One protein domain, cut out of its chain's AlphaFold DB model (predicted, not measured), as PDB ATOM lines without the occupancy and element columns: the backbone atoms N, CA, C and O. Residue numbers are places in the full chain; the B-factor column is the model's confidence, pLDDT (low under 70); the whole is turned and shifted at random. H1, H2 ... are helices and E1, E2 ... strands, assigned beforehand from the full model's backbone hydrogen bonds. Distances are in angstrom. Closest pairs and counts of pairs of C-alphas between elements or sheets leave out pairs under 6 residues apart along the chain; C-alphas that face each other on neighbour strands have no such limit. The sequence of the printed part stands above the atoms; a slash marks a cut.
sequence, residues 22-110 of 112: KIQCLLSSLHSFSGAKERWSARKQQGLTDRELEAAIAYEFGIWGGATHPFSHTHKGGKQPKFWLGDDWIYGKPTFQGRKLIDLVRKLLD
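What this domain is: This is residues 22 to 110 of the 112 residues of an uncharacterized protein of Chamaesiphon minutus (strain ATCC 27169 / PCC 6605) (UniProt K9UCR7). Three helices, H1, H3 and H4, form a triangle between a short strand hairpin, E1 and E2, at one end of the longest axis and a fourth helix, H2, at the other end. H1 and residues 57 to 61 of H3 cover one face of the hairpin, while the long link from E2 folds back so that residues 96 to 97 pair with the edge of E2 before H4 begins. The printed part has 89 residues with four named helices and two named strands, in the order H1, H2, H3, E1, E2, H4, and its class is mostly helix; the two-strand sheet is antiparallel. It is compact, with a radius of gyration of the C-alphas of 12.0 A and spans of 36 by 24 by 21 A.

How they stand to each other: H1, residues 22 to 30, and H3, residues 50 to 61, touch about perpendicular at 82 degrees, H3 with its residues 57 to 61 alone; the closest C-alphas are those of Leu 30 and Glu 60, 5.4 A apart. H2, residues 36 to 46, is close to H3 but not clearly touching, at a shallow tilt of 10 degrees, opposite ways; the closest C-alphas are those of Ala 36 and Glu 60, 7.3 A apart. H2 touches no helix. The strands E1, residues 73 to 76, and E2, residues 82 to 85, form an antiparallel hairpin, with N 74 and O 84 at 2.8 A and N 82 and O 76 at 3.0 A, within hydrogen-bond range. The closest C-alphas of H1 and E2, those of Lys 22 and Leu 85, are 6.1 A apart. Those of H3 and E1, Phe 61 and Lys 76, are 5.5 A apart. H4, residues 98 to 109, touches H3 about perpendicular at 80 degrees, H3 with its residues 50 to 54 alone; the closest C-alphas are those of Glu 54 and Ile 102, 6.2 A apart. H1 and H4 are near each other. H2 is apart from E1 and E2, and E1 is apart from H4. In H1, H2, H3 and H4 every O i to N i+4 pair is within hydrogen-bond range.

Where its parts are: H1 begins at C-alpha 22, (158.395, 217.573, 181.063), and is 12.3 A long from first to last C-alpha. H2 is 15.3 A long, and H3 16.3 A. E1 begins at C-alpha 73, (156.613, 221.484, 188.419), and is 10.6 A long; E2 is 10.4 A. H4 is 16.7 A long and ends at C-alpha 109, (153.803, 203.263, 181.457).

The domain as a whole: The two C-alphas farthest apart, those of Gln 45 and Tyr 91, are 35.9 A apart. The printed part has no cut. The links from H3 to E1, 11 residues, and from E2 to H4, 12 residues, are long. The mean pLDDT of the printed part is 86.6, and residues 63 to 70 and 87 to 90 are under 70.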
ATOM      1  N   LYS A  22     159.841 217.795 180.906       89.19
ATOM      2  CA  LYS A  22     158.395 217.573 181.063       89.19
ATOM      3  C   LYS A  22     158.034 216.104 181.303       89.19
ATOM      4  O   LYS A  22     157.099 215.832 182.048       89.19
ATOM      5  N   ILE A  23     158.758 215.168 180.686       91.50
ATOM      6  CA  ILE A  23     158.501 213.731 180.817       91.50
ATOM      7  C   ILE A  23     159.090 213.192 182.117       91.50
ATOM      8  O   ILE A  23     158.399 212.478 182.841       91.50
ATOM      9  N   GLN A  24     160.315 213.589 182.463       88.81
ATOM     10  CA  GLN A  24     160.945 213.195 183.726       88.81
ATOM     11  C   GLN A  24     160.143 213.683 184.939       88.81
ATOM     12  O   GLN A  24     159.875 212.910 185.860       88.81
ATOM     13  N   CYS A  25     159.687 214.938 184.921       89.19
ATOM     14  CA  CYS A  25     158.857 215.497 185.989       89.19
ATOM     15  C   CYS A  25     157.474 214.840 186.067       89.19
ATOM     16  O   CYS A  25     156.974 214.596 187.166       89.19
ATOM     17  N   LEU A  26     156.869 214.495 184.925       90.75
ATOM     18  CA  LEU A  26     155.617 213.743 184.908       90.75
ATOM     19  C   LEU A  26     155.803 212.343 185.514       90.75
ATOM     20  O   LEU A  26     155.027 211.948 186.380       90.75
ATOM     21  N   LEU A  27     156.848 211.612 185.117       90.81
ATOM     22  CA  LEU A  27     157.163 210.294 185.678       90.81
ATOM     23  C   LEU A  27     157.435 210.358 187.180       90.81
ATOM     24  O   LEU A  27     156.949 209.501 187.917       90.81
ATOM     25  N   SER A  28     158.163 211.382 187.632       88.31
ATOM     26  CA  SER A  28     158.393 211.641 189.056       88.31
ATOM     27  C   SER A  28     157.079 211.904 189.796       88.31
ATOM     28  O   SER A  28     156.845 211.303 190.839       88.31
ATOM     29  N   SER A  29     156.177 212.705 189.220       89.62
ATOM     30  CA  SER A  29     154.858 212.985 189.805       89.62
ATOM     31  C   SER A  29     154.011 211.718 189.955       89.62
ATOM     32  O   SER A  29     153.412 211.496 191.004       89.62
ATOM     33  N   LEU A  30     154.012 210.848 188.938       91.56
ATOM     34  CA  LEU A  30     153.288 209.568 188.945       91.56
ATOM     35  C   LEU A  30     153.860 208.548 189.942       91.56
ATOM     36  O   LEU A  30     153.182 207.569 190.249       91.56
ATOM     37  N   HIS A  31     155.090 208.762 190.415       91.06
ATOM     38  CA  HIS A  31     155.794 207.905 191.371       91.06
ATOM     39  C   HIS A  31     156.138 208.626 192.682       91.06
ATOM     40  O   HIS A  31     157.009 208.177 193.425       91.06
ATOM     41  N   SER A  32     155.465 209.740 192.970       85.00
ATOM     42  CA  SER A  32     155.763 210.589 194.129       85.00
ATOM     43  C   SER A  32     155.421 209.923 195.468       85.00
ATOM     44  O   SER A  32     156.063 210.200 196.481       85.00
ATOM     45  N   PHE A  33     154.449 209.008 195.477       84.06
ATOM     46  CA  PHE A  33     154.034 208.268 196.666       84.06
ATOM     47  C   PHE A  33     154.668 206.877 196.741       84.06
ATOM     48  O   PHE A  33     154.766 206.156 195.746       84.06
ATOM     49  N   SER A  34     154.994 206.440 197.962       86.06
ATOM     50  CA  SER A  34     155.439 205.064 198.214       86.06
ATOM     51  C   SER A  34     154.426 204.045 197.674       86.06
ATOM     52  O   SER A  34     153.208 204.253 197.735       86.06
ATOM     53  N   GLY A  35     154.925 202.954 197.096       89.44
ATOM     54  CA  GLY A  35     154.099 201.917 196.477       89.44
ATOM     55  C   GLY A  35     153.571 202.253 195.074       89.44
ATOM     56  O   GLY A  35     152.800 201.473 194.514       89.44
ATOM     57  N   ALA A  36     153.906 203.419 194.502       90.94
ATOM     58  CA  ALA A  36     153.400 203.816 193.184       90.94
ATOM     59  C   ALA A  36     153.827 202.847 192.082       90.94
ATOM     60  O   ALA A  36     153.030 202.514 191.207       90.94
ATOM     61  N   LYS A  37     155.061 202.339 192.151       91.94
ATOM     62  CA  LYS A  37     155.590 201.379 191.178       91.94
ATOM     63  C   LYS A  37     154.765 200.090 191.163       91.94
ATOM     64  O   LYS A  37     154.399 199.599 190.098       91.94
ATOM     65  N   GLU A  38     154.434 199.564 192.335       95.00
ATOM     66  CA  GLU A  38     153.630 198.358 192.513       95.00
ATOM     67  C   GLU A  38     152.195 198.584 192.025       95.00
ATOM     68  O   GLU A  38     151.656 197.752 191.295       95.00
ATOM     69  N   ARG A  39     151.598 199.744 192.345       95.06
ATOM     70  CA  ARG A  39     150.265 200.126 191.849       95.06
ATOM     71  C   ARG A  39     150.227 200.207 190.326       95.06
ATOM     72  O   ARG A  39     149.309 199.666 189.714       95.06
ATOM     73  N   TRP A  40     151.213 200.853 189.703       95.19
ATOM     74  CA  TRP A  40     151.294 200.939 188.245       95.19
ATOM     75  C   TRP A  40     151.539 199.584 187.591       95.19
ATOM     76  O   TRP A  40     150.914 199.292 186.576       95.19
ATOM     77  N   SER A  41     152.365 198.728 188.194       94.88
ATOM     78  CA  SER A  41     152.572 197.355 187.721       94.88
ATOM     79  C   SER A  41     151.268 196.546 187.727       94.88
ATOM     80  O   SER A  41     150.919 195.927 186.723       94.88
ATOM     81  N   ALA A  42     150.494 196.612 188.816       93.94
ATOM     82  CA  ALA A  42     149.197 195.939 188.906       93.94
ATOM     83  C   ALA A  42     148.194 196.471 187.866       93.94
ATOM     84  O   ALA A  42     147.540 195.691 187.175       93.94
ATOM     85  N   ARG A  43     148.122 197.797 187.694       94.75
ATOM     86  CA  ARG A  43     147.269 198.450 186.684       94.75
ATOM     87  C   ARG A  43     147.648 198.057 185.258       94.75
ATOM     88  O   ARG A  43     146.770 197.822 184.436       94.75
ATOM     89  N   LYS A  44     148.947 197.947 184.968       93.56
ATOM     90  CA  LYS A  44     149.446 197.489 183.669       93.56
ATOM     91  C   LYS A  44     148.979 196.069 183.349       93.56
ATOM     92  O   LYS A  44     148.574 195.808 182.226       93.56
ATOM     93  N   GLN A  45     149.018 195.163 184.326       92.56
ATOM     94  CA  GLN A  45     148.565 193.779 184.139       92.56
ATOM     95  C   GLN A  45     147.051 193.676 183.926       92.56
ATOM     96  O   GLN A  45     146.601 192.823 183.170       92.56
ATOM     97  N   GLN A  46     146.277 194.532 184.594       91.69
ATOM     98  CA  GLN A  46     144.819 194.561 184.465       91.69
ATOM     99  C   GLN A  46     144.361 195.167 183.131       91.69
ATOM    100  O   GLN A  46     143.308 194.785 182.625       91.69
ATOM    101  N   GLY A  47     145.146 196.091 182.571       91.25
ATOM    102  CA  GLY A  47     144.664 197.020 181.552       91.25
ATOM    103  C   GLY A  47     143.723 198.047 182.182       91.25
ATOM    104  O   GLY A  47     143.043 197.768 183.169       91.25
ATOM    105  N   LEU A  48     143.701 199.266 181.646       93.38
ATOM    106  CA  LEU A  48     142.811 200.311 182.155       93.38
ATOM    107  C   LEU A  48     142.073 200.973 181.007       93.38
ATOM    108  O   LEU A  48     142.669 201.344 179.996       93.38
ATOM    109  N   THR A  49     140.782 201.226 181.195       95.31
ATOM    110  CA  THR A  49     140.056 202.171 180.346       95.31
ATOM    111  C   THR A  49     140.588 203.588 180.554       95.31
ATOM    112  O   THR A  49     141.201 203.903 181.574       95.31
ATOM    113  N   ASP A  50     140.315 204.494 179.617       93.38
ATOM    114  CA  ASP A  50     140.774 205.884 179.738       93.38
ATOM    115  C   ASP A  50     140.244 206.578 180.999       93.38
ATOM    116  O   ASP A  50     140.948 207.380 181.608       93.38
ATOM    117  N   ARG A  51     139.026 206.227 181.430       93.94
ATOM    118  CA  ARG A  51     138.418 206.759 182.654       93.94
ATOM    119  C   ARG A  51     139.101 206.228 183.914       93.94
ATOM    120  O   ARG A  51     139.286 206.972 184.873       93.94
ATOM    121  N   GLU A  52     139.464 204.951 183.929       94.88
ATOM    122  CA  GLU A  52     140.193 204.359 185.053       94.88
ATOM    123  C   GLU A  52     141.633 204.862 185.101       94.88
ATOM    124  O   GLU A  52     142.150 205.136 186.183       94.88
ATOM    125  N   LEU A  53     142.258 205.057 183.939       95.19
ATOM    126  CA  LEU A  53     143.579 205.658 183.836       95.19
ATOM    127  C   LEU A  53     143.561 207.111 184.323       95.19
ATOM    128  O   LEU A  53     144.431 207.500 185.097       95.19
ATOM    129  N   GLU A  54     142.544 207.894 183.964       95.38
ATOM    130  CA  GLU A  54     142.344 209.242 184.504       95.38
ATOM    131  C   GLU A  54     142.213 209.228 186.034       95.38
ATOM    132  O   GLU A  54     142.883 210.002 186.721       95.38
ATOM    133  N   ALA A  55     141.410 208.311 186.584       94.25
ATOM    134  CA  ALA A  55     141.250 208.159 188.029       94.25
ATOM    135  C   ALA A  55     142.555 207.722 188.723       94.25
ATOM    136  O   ALA A  55     142.876 208.216 189.803       94.25
ATOM    137  N   ALA A  56     143.334 206.837 188.096       94.62
ATOM    138  CA  ALA A  56     144.630 206.396 188.598       94.62
ATOM    139  C   ALA A  56     145.653 207.539 188.615       94.62
ATOM    140  O   ALA A  56     146.332 207.733 189.620       94.62
ATOM    141  N   ILE A  57     145.725 208.335 187.544       94.12
ATOM    142  CA  ILE A  57     146.575 209.533 187.490       94.12
ATOM    143  C   ILE A  57     146.156 210.516 188.586       94.12
ATOM    144  O   ILE A  57     147.001 211.028 189.318       94.12
ATOM    145  N   ALA A  58     144.851 210.756 188.736       93.00
ATOM    146  CA  ALA A  58     144.324 211.636 189.768       93.00
ATOM    147  C   ALA A  58     144.678 211.166 191.186       93.00
ATOM    148  O   ALA A  58     144.939 212.001 192.050       93.00
ATOM    149  N   TYR A  59     144.700 209.851 191.415       92.56
ATOM    150  CA  TYR A  59     145.128 209.265 192.680       92.56
ATOM    151  C   TYR A  59     146.616 209.516 192.945       92.56
ATOM    152  O   TYR A  59     146.958 210.008 194.017       92.56
ATOM    153  N   GLU A  60     147.494 209.245 191.973       91.38
ATOM    154  CA  GLU A  60     148.940 209.459 192.148       91.38
ATOM    155  C   GLU A  60     149.319 210.936 192.277       91.38
ATOM    156  O   GLU A  60     150.285 211.262 192.953       91.38
ATOM    157  N   PHE A  61     148.564 211.846 191.662       89.19
ATOM    158  CA  PHE A  61     148.779 213.285 191.839       89.19
ATOM    159  C   PHE A  61     148.274 213.793 193.196       89.19
ATOM    160  O   PHE A  61     148.614 214.900 193.610       89.19
ATOM    161  N   GLY A  62     147.438 213.019 193.892       84.12
ATOM    162  CA  GLY A  62     146.843 213.422 195.159       84.12
ATOM    163  C   GLY A  62     146.030 214.724 195.080       84.12
ATOM    164  O   GLY A  62     145.703 215.256 194.014       84.12
ATOM    165  N   ILE A  63     145.658 215.242 196.253       68.94
ATOM    166  CA  ILE A  63     144.853 216.472 196.391       68.94
ATOM    167  C   ILE A  63     145.749 217.710 196.556       68.94
ATOM    168  O   ILE A  63     145.413 218.787 196.066       68.94
ATOM    169  N   TRP A  64     146.895 217.545 197.220       60.62
ATOM    170  CA  TRP A  64     147.786 218.622 197.653       60.62
ATOM    171  C   TRP A  64     149.092 218.621 196.861       60.62
ATOM    172  O   TRP A  64     150.153 218.446 197.444       60.62
ATOM    173  N   GLY A  65     148.981 218.776 195.540       61.22
ATOM    174  CA  GLY A  65     150.093 218.782 194.584       61.22
ATOM    175  C   GLY A  65     151.440 219.271 195.117       61.22
ATOM    176  O   GLY A  65     151.498 220.290 195.804       61.22
ATOM    177  N   GLY A  66     152.525 218.584 194.762       59.44
ATOM    178  CA  GLY A  66     153.876 218.937 195.208       59.44
ATOM    179  C   GLY A  66     154.917 218.877 194.089       59.44
ATOM    180  O   GLY A  66     154.726 218.166 193.106       59.44
ATOM    181  N   ALA A  67     156.027 219.609 194.248       60.72
ATOM    182  CA  ALA A  67     157.245 219.414 193.455       60.72
ATOM    183  C   ALA A  67     158.498 220.065 194.055       60.72
ATOM    184  O   ALA A  67     158.395 221.113 194.691       60.72
ATOM    185  N   THR A  68     159.660 219.471 193.741       61.09
ATOM    186  CA  THR A  68     160.942 220.043 193.222       61.09
ATOM    187  C   THR A  68     162.084 219.096 193.631       61.09
ATOM    188  O   THR A  68     162.222 218.776 194.802       61.09
ATOM    189  N   HIS A  69     162.791 218.407 192.729       54.47
ATOM    190  CA  HIS A  69     163.894 218.782 191.812       54.47
ATOM    191  C   HIS A  69     164.000 217.643 190.744       54.47
ATOM    192  O   HIS A  69     163.520 216.547 191.053       54.47
ATOM    193  N   PRO A  70     164.561 217.786 189.511       56.66
ATOM    194  CA  PRO A  70     165.425 218.845 188.968       56.66
ATOM    195  C   PRO A  70     164.734 220.128 188.499       56.66
ATOM    196  O   PRO A  70     165.353 221.187 188.525       56.66
ATOM    197  N   PHE A  71     163.452 220.064 188.132       70.62
ATOM    198  CA  PHE A  71     162.703 221.219 187.629       70.62
ATOM    199  C   PHE A  71     161.490 221.521 188.507       70.62
ATOM    200  O   PHE A  71     160.846 220.604 189.032       70.62
ATOM    201  N   SER A  72     161.177 222.811 188.636       81.62
ATOM    202  CA  SER A  72     159.901 223.286 189.176       81.62
ATOM    203  C   SER A  72     158.769 222.659 188.364       81.62
ATOM    204  O   SER A  72     158.802 222.672 187.134       81.62
ATOM    205  N   HIS A  73     157.827 222.006 189.034       84.81
ATOM    206  CA  HIS A  73     156.613 221.484 188.419       84.81
ATOM    207  C   HIS A  73     155.476 221.551 189.435       84.81
ATOM    208  O   HIS A  73     155.671 221.894 190.592       84.81
ATOM    209  N   THR A  74     154.253 221.272 189.034       87.81
ATOM    210  CA  THR A  74     153.173 221.014 189.978       87.81
ATOM    211  C   THR A  74     152.162 220.110 189.308       87.81
ATOM    212  O   THR A  74     152.072 220.033 188.080       87.81
ATOM    213  N   HIS A  75     151.412 219.375 190.105       88.25
ATOM    214  CA  HIS A  75     150.382 218.485 189.612       88.25
ATOM    215  C   HIS A  75     149.172 218.570 190.523       88.25
ATOM    216  O   HIS A  75     149.278 218.871 191.704       88.25
ATOM    217  N   LYS A  76     147.993 218.326 189.974       88.62
ATOM    218  CA  LYS A  76     146.756 218.330 190.745       88.62
ATOM    219  C   LYS A  76     145.908 217.165 190.294       88.62
ATOM    220  O   LYS A  76     145.599 217.066 189.107       88.62
ATOM    221  N   GLY A  77     145.535 216.306 191.236       86.12
ATOM    222  CA  GLY A  77     144.541 215.269 191.009       86.12
ATOM    223  C   GLY A  77     143.111 215.818 191.003       86.12
ATOM    224  O   GLY A  77     142.854 217.004 190.787       86.12
ATOM    225  N   GLY A  78     142.148 214.934 191.256       85.50
ATOM    226  CA  GLY A  78     140.715 215.233 191.194       85.50
ATOM    227  C   GLY A  78     140.071 214.822 189.866       85.50
ATOM    228  O   GLY A  78     140.614 214.003 189.138       85.50
ATOM    229  N   LYS A  79     138.889 215.376 189.555       85.94
ATOM    230  CA  LYS A  79     138.070 214.938 188.401       85.94
ATOM    231  C   LYS A  79     138.769 215.054 187.044       85.94
ATOM    232  O   LYS A  79     138.377 214.352 186.128       85.94
ATOM    233  N   GLN A  80     139.718 215.977 186.915       88.44
ATOM    234  CA  GLN A  80     140.511 216.187 185.708       88.44
ATOM    235  C   GLN A  80     141.953 216.441 186.145       88.44
ATOM    236  O   GLN A  80     142.261 217.572 186.545       88.44
ATOM    237  N   PRO A  81     142.819 215.416 186.135       90.56
ATOM    238  CA  PRO A  81     144.200 215.575 186.540       90.56
ATOM    239  C   PRO A  81     144.938 216.525 185.594       90.56
ATOM    240  O   PRO A  81     144.732 216.529 184.374       90.56
ATOM    241  N   LYS A  82     145.797 217.357 186.178       92.19
ATOM    242  CA  LYS A  82     146.563 218.385 185.470       92.19
ATOM    243  C   LYS A  82     148.003 218.393 185.944       92.19
ATOM    244  O   LYS A  82     148.274 218.144 187.116       92.19
ATOM    245  N   PHE A  83     148.900 218.707 185.021       90.62
ATOM    246  CA  PHE A  83     150.331 218.809 185.256       90.62
ATOM    247  C   PHE A  83     150.871 220.095 184.625       90.62
ATOM    248  O   PHE A  83     150.558 220.410 183.473       90.62
ATOM    249  N   TRP A  84     151.708 220.802 185.374       90.19
ATOM    250  CA  TRP A  84     152.396 222.021 184.972       90.19
ATOM    251  C   TRP A  84     153.897 221.820 185.163       90.19
ATOM    252  O   TRP A  84     154.337 221.369 186.216       90.19
ATOM    253  N   LEU A  85     154.683 222.148 184.143       87.81
ATOM    254  CA  LEU A  85     156.131 222.286 184.238       87.81
ATOM    255  C   LEU A  85     156.476 223.773 184.348       87.81
ATOM    256  O   LEU A  85     155.931 224.582 183.602       87.81
ATOM    257  N   GLY A  86     157.438 224.099 185.202       79.38
ATOM    258  CA  GLY A  86     157.876 225.461 185.478       79.38
ATOM    259  C   GLY A  86     157.127 226.088 186.650       79.38
ATOM    260  O   GLY A  86     156.437 225.408 187.408       79.38
ATOM    261  N   ASP A  87     157.277 227.405 186.775       68.12
ATOM    262  CA  ASP A  87     156.704 228.199 187.869       68.12
ATOM    263  C   ASP A  87     155.262 228.648 187.597       68.12
ATOM    264  O   ASP A  87     154.660 229.356 188.408       68.12
ATOM    265  N   ASP A  88     154.687 228.200 186.474       62.47
ATOM    266  CA  ASP A  88     153.260 228.299 186.197       62.47
ATOM    267  C   ASP A  88     152.517 227.434 187.218       62.47
ATOM    268  O   ASP A  88     152.259 226.245 187.030       62.47
ATOM    269  N   TRP A  89     152.207 228.056 188.353       66.00
ATOM    270  CA  TRP A  89     151.414 227.477 189.427       66.00
ATOM    271  C   TRP A  89     150.011 227.102 188.915       66.00
ATOM    272  O   TRP A  89     149.648 227.381 187.773       66.00
ATOM    273  N   ILE A  90     149.159 226.526 189.767       67.81
ATOM    274  CA  ILE A  90     147.807 226.035 189.404       67.81
ATOM    275  C   ILE A  90     146.872 227.055 188.707       67.81
ATOM    276  O   ILE A  90     145.786 226.682 188.261       67.81
ATOM    277  N   TYR A  91     147.265 228.327 188.634       73.44
ATOM    278  CA  TYR A  91     146.557 229.419 187.968       73.44
ATOM    279  C   TYR A  91     146.953 229.609 186.489       73.44
ATOM    280  O   TYR A  91     146.225 230.270 185.752       73.44
ATOM    281  N   GLY A  92     148.075 229.032 186.049       81.25
ATOM    282  CA  GLY A  92     148.562 229.086 184.670       81.25
ATOM    283  C   GLY A  92     147.984 227.991 183.763       81.25
ATOM    284  O   GLY A  92     147.209 227.122 184.181       81.25
ATOM    285  N   LYS A  93     148.388 228.004 182.487       86.94
ATOM    286  CA  LYS A  93     147.984 226.979 181.513       86.94
ATOM    287  C   LYS A  93     148.734 225.665 181.794       86.94
ATOM    288  O   LYS A  93     149.960 225.668 181.768       86.94
ATOM    289  N   PRO A  94     148.041 224.529 181.987       89.94
ATOM    290  CA  PRO A  94     148.711 223.255 182.228       89.94
ATOM    291  C   PRO A  94     149.498 222.787 181.005       89.94
ATOM    292  O   PRO A  94     149.023 222.872 179.868       89.94
ATOM    293  N   THR A  95     150.681 222.232 181.261       91.38
ATOM    294  CA  THR A  95     151.525 221.575 180.258       91.38
ATOM    295  C   THR A  95     150.828 220.334 179.706       91.38
ATOM    296  O   THR A  95     150.780 220.143 178.491       91.38
ATOM    297  N   PHE A  96     150.230 219.527 180.590       92.62
ATOM    298  CA  PHE A  96     149.430 218.363 180.218       92.62
ATOM    299  C   PHE A  96     148.114 218.327 180.998       92.62
ATOM    300  O   PHE A  96     148.079 218.534 182.211       92.62
ATOM    301  N   GLN A  97     147.022 218.044 180.289       93.25
ATOM    302  CA  GLN A  97     145.694 217.847 180.867       93.25
ATOM    303  C   GLN A  97     144.813 217.006 179.937       93.25
ATOM    304  O   GLN A  97     145.055 216.952 178.724       93.25
ATOM    305  N   GLY A  98     143.765 216.404 180.503       93.31
ATOM    306  CA  GLY A  98     142.743 215.667 179.758       93.31
ATOM    307  C   GLY A  98     143.337 214.572 178.873       93.31
ATOM    308  O   GLY A  98     144.291 213.898 179.259       93.31
ATOM    309  N   ARG A  99     142.812 214.430 177.650       93.06
ATOM    310  CA  ARG A  99     143.194 213.348 176.729       93.06
ATOM    311  C   ARG A  99     144.699 213.265 176.464       93.06
ATOM    312  O   ARG A  99     145.262 212.181 176.505       93.06
ATOM    313  N   LYS A 100     145.364 214.414 176.288       92.69
ATOM    314  CA  LYS A 100     146.816 214.464 176.052       92.69
ATOM    315  C   LYS A 100     147.617 213.890 177.218       92.69
ATOM    316  O   LYS A 100     148.642 213.264 176.989       92.69
ATOM    317  N   LEU A 101     147.163 214.113 178.452       94.06
ATOM    318  CA  LEU A 101     147.798 213.535 179.633       94.06
ATOM    319  C   LEU A 101     147.557 212.022 179.688       94.06
ATOM    320  O   LEU A 101     148.505 211.271 179.883       94.06
ATOM    321  N   ILE A 102     146.319 211.581 179.458       94.50
ATOM    322  CA  ILE A 102     145.940 210.161 179.488       94.50
ATOM    323  C   ILE A 102     146.736 209.363 178.449       94.50
ATOM    324  O   ILE A 102     147.392 208.388 178.805       94.50
ATOM    325  N   ASP A 103     146.749 209.807 177.190       93.62
ATOM    326  CA  ASP A 103     147.467 209.121 176.110       93.62
ATOM    327  C   ASP A 103     148.979 209.090 176.368       93.62
ATOM    328  O   ASP A 103     149.647 208.097 176.080       93.62
ATOM    329  N   LEU A 104     149.528 210.165 176.943       93.56
ATOM    330  CA  LEU A 104     150.942 210.231 177.286       93.56
ATOM    331  C   LEU A 104     151.297 209.250 178.408       93.56
ATOM    332  O   LEU A 104     152.274 208.521 178.278       93.56
ATOM    333  N   VAL A 105     150.504 209.192 179.482       94.31
ATOM    334  CA  VAL A 105     150.725 208.248 180.589       94.31
ATOM    335  C   VAL A 105     150.554 206.807 180.121       94.31
ATOM    336  O   VAL A 105     151.382 205.965 180.466       94.31
ATOM    337  N   ARG A 106     149.539 206.534 179.291       94.62
ATOM    338  CA  ARG A 106     149.314 205.213 178.694       94.62
ATOM    339  C   ARG A 106     150.558 204.728 177.958       94.62
ATOM    340  O   ARG A 106     151.022 203.625 178.215       94.62
ATOM    341  N   LYS A 107     151.133 205.576 177.103       92.00
ATOM    342  CA  LYS A 107     152.360 205.262 176.361       92.00
ATOM    343  C   LYS A 107     153.590 205.155 177.268       92.00
ATOM    344  O   LYS A 107     154.392 204.248 177.092       92.00
ATOM    345  N   LEU A 108     153.750 206.063 178.234       91.75
ATOM    346  CA  LEU A 108     154.911 206.100 179.134       91.75
ATOM    347  C   LEU A 108     155.011 204.873 180.040       91.75
ATOM    348  O   LEU A 108     156.110 204.387 180.294       91.75
ATOM    349  N   LEU A 109     153.874 204.413 180.558       92.38
ATOM    350  CA  LEU A 109     153.803 203.263 181.457       92.38
ATOM    351  C   LEU A 109     153.437 201.967 180.723       92.38
ATOM    352  O   LEU A 109     153.404 200.908 181.350       92.38
ATOM    353  N   ASP A 110     153.213 202.053 179.408       92.12
ATOM    354  CA  ASP A 110     152.843 200.940 178.533       92.12
ATOM    355  C   ASP A 110     151.617 200.187 179.084       92.12
ATOM    356  O   ASP A 110     151.657 198.990 179.362       92.12
TER     357      ASP A 110